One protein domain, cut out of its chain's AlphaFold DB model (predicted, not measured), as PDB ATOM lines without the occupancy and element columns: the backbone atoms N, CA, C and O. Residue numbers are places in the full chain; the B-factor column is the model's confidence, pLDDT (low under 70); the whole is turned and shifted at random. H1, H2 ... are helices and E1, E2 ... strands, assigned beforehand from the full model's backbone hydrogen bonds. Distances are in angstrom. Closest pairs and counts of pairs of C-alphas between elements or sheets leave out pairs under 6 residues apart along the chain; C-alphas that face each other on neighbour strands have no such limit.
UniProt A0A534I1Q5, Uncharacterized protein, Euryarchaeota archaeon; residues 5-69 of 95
ATOM      1  N   SER A   5     226.566 353.156 302.016       89.81
ATOM      2  CA  SER A   5     227.851 353.832 302.172       89.81
ATOM      3  C   SER A   5     228.418 354.139 300.795       89.81
ATOM      4  O   SER A   5     228.087 353.479 299.810       89.81
ATOM      5  N   TYR A   6     229.276 355.142 300.716       92.31
ATOM      6  CA  TYR A   6     229.813 355.637 299.459       92.31
ATOM      7  C   TYR A   6     231.334 355.608 299.528       92.31
ATOM      8  O   TYR A   6     231.942 356.346 300.298       92.31
ATOM      9  N   LEU A   7     231.947 354.719 298.751       94.25
ATOM     10  CA  LEU A   7     233.397 354.634 298.612       94.25
ATOM     11  C   LEU A   7     233.830 355.584 297.499       94.25
ATOM     12  O   LEU A   7     233.364 355.464 296.369       94.25
ATOM     13  N   VAL A   8     234.734 356.505 297.805       95.12
ATOM     14  CA  VAL A   8     235.303 357.452 296.845       95.12
ATOM     15  C   VAL A   8     236.780 357.131 296.662       95.12
ATOM     16  O   VAL A   8     237.508 357.025 297.647       95.12
ATOM     17  N   ILE A   9     237.215 356.979 295.410       96.31
ATOM     18  CA  ILE A   9     238.590 356.636 295.026       96.31
ATOM     19  C   ILE A   9     239.118 357.686 294.050       96.31
ATOM     20  O   ILE A   9     238.509 357.922 293.012       96.31
ATOM     21  N   TRP A  10     240.259 358.299 294.350       95.62
ATOM     22  CA  TRP A  10     240.880 359.326 293.502       95.62
ATOM     23  C   TRP A  10     242.394 359.169 293.471       95.62
ATOM     24  O   TRP A  10     242.952 358.463 294.300       95.62
ATOM     25  N   TRP A  11     243.069 359.864 292.556       94.31
ATOM     26  CA  TRP A  11     244.527 359.827 292.451       94.31
ATOM     27  C   TRP A  11     245.150 361.137 292.916       94.31
ATOM     28  O   TRP A  11     244.710 362.225 292.547       94.31
ATOM     29  N   MET A  12     246.203 361.028 293.718       91.19
ATOM     30  CA  MET A  12     247.032 362.145 294.154       91.19
ATOM     31  C   MET A  12     248.476 361.662 294.254       91.19
ATOM     32  O   MET A  12     248.724 360.562 294.732       91.19
ATOM     33  N   ALA A  13     249.430 362.458 293.761       87.75
ATOM     34  CA  ALA A  13     250.854 362.100 293.767       87.75
ATOM     35  C   ALA A  13     251.139 360.672 293.233       87.75
ATOM     36  O   ALA A  13     251.938 359.934 293.797       87.75
ATOM     37  N   GLN A  14     250.456 360.287 292.144       87.75
ATOM     38  CA  GLN A  14     250.532 358.961 291.503       87.75
ATOM     39  C   GLN A  14     250.055 357.771 292.357       87.75
ATOM     40  O   GLN A  14     250.207 356.630 291.935       87.75
ATOM     41  N   ALA A  15     249.427 358.005 293.509       90.06
ATOM     42  CA  ALA A  15     248.812 356.967 294.324       90.06
ATOM     43  C   ALA A  15     247.279 357.099 294.307       90.06
ATOM     44  O   ALA A  15     246.764 358.214 294.432       90.06
ATOM     45  N   PRO A  16     246.514 356.000 294.179       95.19
ATOM     46  CA  PRO A  16     245.108 356.005 294.522       95.19
ATOM     47  C   PRO A  16     244.932 356.165 296.024       95.19
ATOM     48  O   PRO A  16     245.611 355.536 296.836       95.19
ATOM     49  N   HIS A  17     243.974 356.998 296.378       93.81
ATOM     50  CA  HIS A  17     243.486 357.220 297.719       93.81
ATOM     51  C   HIS A  17     242.033 356.759 297.781       93.81
ATOM     52  O   HIS A  17     241.318 356.827 296.782       93.81
ATOM     53  N   ALA A  18     241.593 356.322 298.955       94.56
ATOM     54  CA  ALA A  18     240.232 355.864 299.187       94.56
ATOM     55  C   ALA A  18     239.655 356.480 300.467       94.56
ATOM     56  O   ALA A  18     240.361 356.641 301.463       94.56
ATOM     57  N   ALA A  19     238.363 356.801 300.454       92.50
ATOM     58  CA  ALA A  19     237.615 357.233 301.632       92.50
ATOM     59  C   ALA A  19     236.171 356.728 301.569       92.50
ATOM     60  O   ALA A  19     235.610 356.579 300.485       92.50
ATOM     61  N   LEU A  20     235.571 356.471 302.732       90.44
ATOM     62  CA  LEU A  20     234.186 356.026 302.857       90.44
ATOM     63  C   LEU A  20     233.336 357.132 303.487       90.44
ATOM     64  O   LEU A  20     233.747 357.750 304.465       90.44
ATOM     65  N   PHE A  21     232.143 357.343 302.943       89.25
ATOM     66  CA  PHE A  21     231.182 358.341 303.397       89.25
ATOM     67  C   PHE A  21     229.844 357.668 303.715       89.25
ATOM     68  O   PHE A  21     229.421 356.753 303.005       89.25
ATOM     69  N   GLU A  22     229.157 358.131 304.757       88.25
ATOM     70  CA  GLU A  22     227.764 357.738 305.033       88.25
ATOM     71  C   GLU A  22     226.752 358.676 304.357       88.25
ATOM     72  O   GLU A  22     225.633 358.269 304.050       88.25
ATOM     73  N   ASP A  23     227.151 359.926 304.102       89.69
ATOM     74  CA  ASP A  23     226.320 360.933 303.451       89.69
ATOM     75  C   ASP A  23     226.618 361.016 301.949       89.69
ATOM     76  O   ASP A  23     227.771 361.142 301.521       89.69
ATOM     77  N   ARG A  24     225.556 360.959 301.143       93.12
ATOM     78  CA  ARG A  24     225.659 360.968 299.682       93.12
ATOM     79  C   ARG A  24     226.187 362.297 299.149       93.12
ATOM     80  O   ARG A  24     227.006 362.293 298.238       93.12
ATOM     81  N   VAL A  25     225.720 363.415 299.700       92.81
ATOM     82  CA  VAL A  25     226.058 364.758 299.210       92.81
ATOM     83  C   VAL A  25     227.532 365.054 299.479       92.81
ATOM     84  O   VAL A  25     228.239 365.548 298.601       92.81
ATOM     85  N   ALA A  26     228.031 364.672 300.658       91.12
ATOM     86  CA  ALA A  26     229.448 364.749 300.994       91.12
ATOM     87  C   ALA A  26     230.311 363.898 300.047       91.12
ATOM     88  O   ALA A  26     231.349 364.370 299.576       91.12
ATOM     89  N   ALA A  27     229.874 362.675 299.730       93.25
ATOM     90  CA  ALA A  27     230.575 361.795 298.796       93.25
ATOM     91  C   ALA A  27     230.624 362.376 297.373       93.25
ATOM     92  O   ALA A  27     231.690 362.406 296.760       93.25
ATOM     93  N   GLU A  28     229.494 362.879 296.868       95.69
ATOM     94  CA  GLU A  28     229.388 363.494 295.539       95.69
ATOM     95  C   GLU A  28     230.277 364.739 295.428       95.69
ATOM     96  O   GLU A  28     231.040 364.873 294.468       95.69
ATOM     97  N   ALA A  29     230.263 365.612 296.440       93.94
ATOM     98  CA  ALA A  29     231.135 366.782 296.486       93.94
ATOM     99  C   ALA A  29     232.619 366.381 296.519       93.94
ATOM    100  O   ALA A  29     233.440 366.922 295.772       93.94
ATOM    101  N   ALA A  30     232.975 365.397 297.354       92.38
ATOM    102  CA  ALA A  30     234.343 364.907 297.449       92.38
ATOM    103  C   ALA A  30     234.829 364.300 296.128       92.38
ATOM    104  O   ALA A  30     235.979 364.545 295.744       92.38
ATOM    105  N   ALA A  31     233.959 363.550 295.447       95.81
ATOM    106  CA  ALA A  31     234.255 362.912 294.177       95.81
ATOM    107  C   ALA A  31     234.405 363.929 293.041       95.81
ATOM    108  O   ALA A  31     235.381 363.866 292.292       95.81
ATOM    109  N   SER A  32     233.497 364.906 292.961       96.12
ATOM    110  CA  SER A  32     233.518 365.949 291.934       96.12
ATOM    111  C   SER A  32     234.796 366.785 291.981       96.12
ATOM    112  O   SER A  32     235.404 367.015 290.943       96.12
ATOM    113  N   VAL A  33     235.237 367.214 293.168       93.44
ATOM    114  CA  VAL A  33     236.442 368.057 293.312       93.44
ATOM    115  C   VAL A  33     237.724 367.306 292.933       93.44
ATOM    116  O   VAL A  33     238.711 367.919 292.535       93.44
ATOM    117  N   ARG A  34     237.733 365.974 293.071       94.38
ATOM    118  CA  ARG A  34     238.930 365.135 292.903       94.38
ATOM    119  C   ARG A  34     238.973 364.375 291.580       94.38
ATOM    120  O   ARG A  34     239.915 363.613 291.384       94.38
ATOM    121  N   ASN A  35     237.974 364.547 290.709       96.12
ATOM    122  CA  ASN A  35     237.768 363.692 289.535       96.12
ATOM    123  C   ASN A  35     237.820 362.201 289.919       96.12
ATOM    124  O   ASN A  35     238.581 361.413 289.358       96.12
ATOM    125  N   ALA A  36     237.071 361.845 290.962       96.44
ATOM    126  CA  ALA A  36     237.125 360.534 291.590       96.44
ATOM    127  C   ALA A  36     236.125 359.544 290.980       96.44
ATOM    128  O   ALA A  36     235.108 359.922 290.399       96.44
ATOM    129  N   LEU A  37     236.363 358.261 291.238       97.12
ATOM    130  CA  LEU A  37     235.350 357.219 291.141       97.12
ATOM    131  C   LEU A  37     234.544 357.183 292.441       97.12
ATOM    132  O   LEU A  37     235.121 357.164 293.527       97.12
ATOM    133  N   MET A  38     233.220 357.129 292.334       95.94
ATOM    134  CA  MET A  38     232.316 356.937 293.467       95.94
ATOM    135  C   MET A  38     231.561 355.621 293.297       95.94
ATOM    136  O   MET A  38     230.939 355.374 292.266       95.94
ATOM    137  N   ILE A  39     231.596 354.785 294.327       95.81
ATOM    138  CA  ILE A  39     230.942 353.484 294.372       95.81
ATOM    139  C   ILE A  39     229.894 353.522 295.478       95.81
ATOM    140  O   ILE A  39     230.210 353.766 296.642       95.81
ATOM    141  N   THR A  40     228.642 353.253 295.117       94.94
ATOM    142  CA  THR A  40     227.569 353.064 296.099       94.94
ATOM    143  C   THR A  40     227.598 351.629 296.605       94.94
ATOM    144  O   THR A  40     227.439 350.685 295.833       94.94
ATOM    145  N   VAL A  41     227.762 351.472 297.911       91.00
ATOM    146  CA  VAL A  41     227.747 350.191 298.613       91.00
ATOM    147  C   VAL A  41     226.418 350.081 299.353       91.00
ATOM    148  O   VAL A  41     226.082 350.937 300.170       91.00
ATOM    149  N   SER A  42     225.638 349.041 299.058       87.25
ATOM    150  CA  SER A  42     224.345 348.801 299.707       87.25
ATOM    151  C   SER A  42     224.230 347.348 300.162       87.25
ATOM    152  O   SER A  42     224.647 346.432 299.459       87.25
ATOM    153  N   GLY A  43     223.670 347.136 301.349       83.38
ATOM    154  CA  GLY A  43     223.581 345.824 301.992       83.38
ATOM    155  C   GLY A  43     223.669 345.974 303.507       83.38
ATOM    156  O   GLY A  43     224.119 347.009 303.985       83.38
ATOM    157  N   GLN A  44     223.201 344.980 304.264       74.69
ATOM    158  CA  GLN A  44     223.307 345.018 305.730       74.69
ATOM    159  C   GLN A  44     224.750 344.814 306.205       74.69
ATOM    160  O   GLN A  44     225.175 345.504 307.122       74.69
ATOM    161  N   ASP A  45     225.508 343.960 305.512       77.56
ATOM    162  CA  ASP A  45     226.871 343.562 305.893       77.56
ATOM    163  C   ASP A  45     227.878 343.778 304.753       77.56
ATOM    164  O   ASP A  45     228.893 343.091 304.641       77.56
ATOM    165  N   ALA A  46     227.578 344.712 303.845       81.62
ATOM    166  CA  ALA A  46     228.454 344.994 302.718       81.62
ATOM    167  C   ALA A  46     229.750 345.652 303.215       81.62
ATOM    168  O   ALA A  46     229.735 346.758 303.756       81.62
ATOM    169  N   LYS A  47     230.877 344.964 303.016       81.00
ATOM    170  CA  LYS A  47     232.208 345.414 303.422       81.00
ATOM    171  C   LYS A  47     233.102 345.587 302.202       81.00
ATOM    172  O   LYS A  47     233.128 344.745 301.310       81.00
ATOM    173  N   VAL A  48     233.881 346.664 302.200       85.56
ATOM    174  CA  VAL A  48     234.997 346.842 301.270       85.56
ATOM    175  C   VAL A  48     236.251 346.302 301.950       85.56
ATOM    176  O   VAL A  48     236.700 346.860 302.949       85.56
ATOM    177  N   GLU A  49     236.792 345.194 301.446       86.38
ATOM    178  CA  GLU A  49     237.995 344.580 302.026       86.38
ATOM    179  C   GLU A  49     239.284 345.245 301.544       86.38
ATOM    180  O   GLU A  49     240.212 345.445 302.316       86.38
ATOM    181  N   SER A  50     239.368 345.620 300.273       89.06
ATOM    182  CA  SER A  50     240.571 346.263 299.755       89.06
ATOM    183  C   SER A  50     240.278 347.078 298.513       89.06
ATOM    184  O   SER A  50     239.452 346.692 297.689       89.06
ATOM    185  N   VAL A  51     241.033 348.160 298.353       93.38
ATOM    186  CA  VAL A  51     241.177 348.876 297.088       93.38
ATOM    187  C   VAL A  51     242.628 348.704 296.664       93.38
ATOM    188  O   VAL A  51     243.535 349.086 297.405       93.38
ATOM    189  N   LEU A  52     242.838 348.068 295.514       94.81
ATOM    190  CA  LEU A  52     244.155 347.700 295.005       94.81
ATOM    191  C   LEU A  52     244.426 348.423 293.690       94.81
ATOM    192  O   LEU A  52     243.564 348.497 292.815       94.81
ATOM    193  N   ASP A  53     245.642 348.925 293.563       94.12
ATOM    194  CA  ASP A  53     246.184 349.514 292.355       94.12
ATOM    195  C   ASP A  53     246.931 348.440 291.567       94.12
ATOM    196  O   ASP A  53     247.974 347.961 292.000       94.12
ATOM    197  N   TRP A  54     246.398 348.039 290.416       92.94
ATOM    198  CA  TRP A  54     247.054 347.055 289.550       92.94
ATOM    199  C   TRP A  54     248.075 347.669 288.589       92.94
ATOM    200  O   TRP A  54     248.822 346.928 287.937       92.94
ATOM    201  N   TYR A  55     248.113 349.000 288.505       91.69
ATOM    202  CA  TYR A  55     249.135 349.724 287.764       91.69
ATOM    203  C   TYR A  55     250.429 349.805 288.581       91.69
ATOM    204  O   TYR A  55     251.496 349.467 288.070       91.69
ATOM    205  N   ARG A  56     250.345 350.169 289.868       91.50
ATOM    206  CA  ARG A  56     251.500 350.145 290.782       91.50
ATOM    207  C   ARG A  56     251.700 348.765 291.390       91.50
ATOM    208  O   ARG A  56     250.788 348.213 291.997       91.50
ATOM    209  N   ARG A  57     252.914 348.227 291.283       94.62
ATOM    210  CA  ARG A  57     253.247 346.891 291.787       94.62
ATOM    211  C   ARG A  57     254.504 346.903 292.638       94.62
ATOM    212  O   ARG A  57     255.389 347.730 292.430       94.62
ATOM    213  N   THR A  58     254.569 345.979 293.588       93.25
ATOM    214  CA  THR A  58     255.800 345.661 294.320       93.25
ATOM    215  C   THR A  58     256.825 345.003 293.391       93.25
ATOM    216  O   THR A  58     256.502 344.593 292.276       93.25
ATOM    217  N   GLU A  59     258.057 344.822 293.873       94.19
ATOM    218  CA  GLU A  59     259.094 344.060 293.157       94.19
ATOM    219  C   GLU A  59     258.671 342.606 292.870       94.19
ATOM    220  O   GLU A  59     259.071 342.034 291.861       94.19
ATOM    221  N   SER A  60     257.806 342.022 293.710       94.94
ATOM    222  CA  SER A  60     257.204 340.695 293.503       94.94
ATOM    223  C   SER A  60     256.063 340.675 292.473       94.94
ATOM    224  O   SER A  60     255.575 339.601 292.129       94.94
ATOM    225  N   GLY A  61     255.636 341.836 291.963       94.75
ATOM    226  CA  GLY A  61     254.557 341.964 290.979       94.75
ATOM    227  C   GLY A  61     253.144 342.069 291.569       94.75
ATOM    228  O   GLY A  61     252.177 342.162 290.801       94.75
ATOM    229  N   ASP A  62     253.016 342.095 292.898       96.62
ATOM    230  CA  ASP A  62     251.738 342.219 293.602       96.62
ATOM    231  C   ASP A  62     251.194 343.654 293.512       96.62
ATOM    232  O   ASP A  62     251.977 344.607 293.579       96.62
ATOM    233  N   PRO A  63     249.869 343.851 293.385       96.31
ATOM    234  CA  PRO A  63     249.279 345.183 293.334       96.31
ATOM    235  C   PRO A  63     249.439 345.918 294.669       96.31
ATOM    236  O   PRO A  63     249.275 345.344 295.751       96.31
ATOM    237  N   MET A  64     249.719 347.218 294.603       96.06
ATOM    238  CA  MET A  64     249.860 348.048 295.799       96.06
ATOM    239  C   MET A  64     248.493 348.540 296.299       96.06
ATOM    240  O   MET A  64     247.633 348.888 295.492       96.06
ATOM    241  N   PRO A  65     248.252 348.625 297.618       94.88
ATOM    242  CA  PRO A  65     246.981 349.122 298.135       94.88
ATOM    243  C   PRO A  65     246.808 350.631 297.910       94.88
ATOM    244  O   PRO A  65     247.782 351.387 297.834       94.88
ATOM    245  N   ALA A  66     245.552 351.074 297.850       94.00
ATOM    246  CA  ALA A  66     245.210 352.489 297.921       94.00
ATOM    247  C   ALA A  66     245.425 353.047 299.334       94.00
ATOM    248  O   ALA A  66     245.275 352.350 300.343       94.00
ATOM    249  N   GLU A  67     245.739 354.334 299.401       91.88
ATOM    250  CA  GLU A  67     245.920 355.049 300.654       91.88
ATOM    251  C   GLU A  67     244.569 355.450 301.243       91.88
ATOM    252  O   GLU A  67     243.868 356.320 300.725       91.88
ATOM    253  N   TRP A  68     244.202 354.833 302.361       89.62
ATOM    254  CA  TRP A  68     242.976 355.186 303.064       89.62
ATOM    255  C   TRP A  68     243.122 356.536 303.757       89.62
ATOM    256  O   TRP A  68     244.094 356.787 304.472       89.62
ATOM    257  N   ARG A  69     242.148 357.417 303.540       85.50
ATOM    258  CA  ARG A  69     242.117 358.755 304.125       85.50
ATOM    259  C   ARG A  69     240.919 358.890 305.050       85.50
ATOM    260  O   ARG A  69     239.780 358.690 304.632       85.50
TER     261      ARG A  69
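Overview. This is residues 5 to 69 of the 95 residues of an uncharacterized protein of Euryarchaeota archaeon (UniProt A0A534I1Q5). An antiparallel sheet, E2 - E1 - E3, has helix H1 packed along one face, making two layers; a small second antiparallel hairpin, E4 and E5, extends the flat shape beyond the start of E2. The printed part has 65 residues, with one named helix and five named strands in the order E1 E2 H1 E3 E4 E5 along the chain; the class is mixed, helices and strands. The whole is only just compact, close to loose, with radius of gyration of the C-alphas 12.7 A and spans 39 by 29 by 14 A.

Arrangement. Inner strand E1, residues 5 to 12, forms a hairpin with E2, residues 15 to 21; N 8 and O 19 are 2.8 A apart. E3, residues 37 to 41, is antiparallel to E1, with N 7 and O 39 at 2.9 A. H1, residues 24 to 34, is on the sheet at a height of 8.4 A over the sheet and lies over E1; the closest C-alphas of H1 and E1 are those of Arg 34 and Trp 10, 6.2 A apart. Its O i to N i+4 pairs are within hydrogen-bond range in 6 of 7. E2, H1, E3 form a split strand-helix-strand unit, E1 between its same-way strands, with a right-handed crossover. E4, residues 52 to 57, and E5, residues 63 to 65, have N 53 and O 64 at 2.8 A. Residues 67 to 68 pair parallel with 17 to 18 of E2.

Along the chain. E1, 22.4 A long, begins at C-alpha 5 (227.851, 353.832, 302.172); E2 spans 19.9 A, H1 15.5 A. E5 ends at C-alpha 65 (246.981, 349.122, 298.135).

Size, cuts and confidence. The farthest C-alphas, Val 25 and Ser 60, are 39.8 A apart. The printed part has no cut and no long link; no printed residue is under 70.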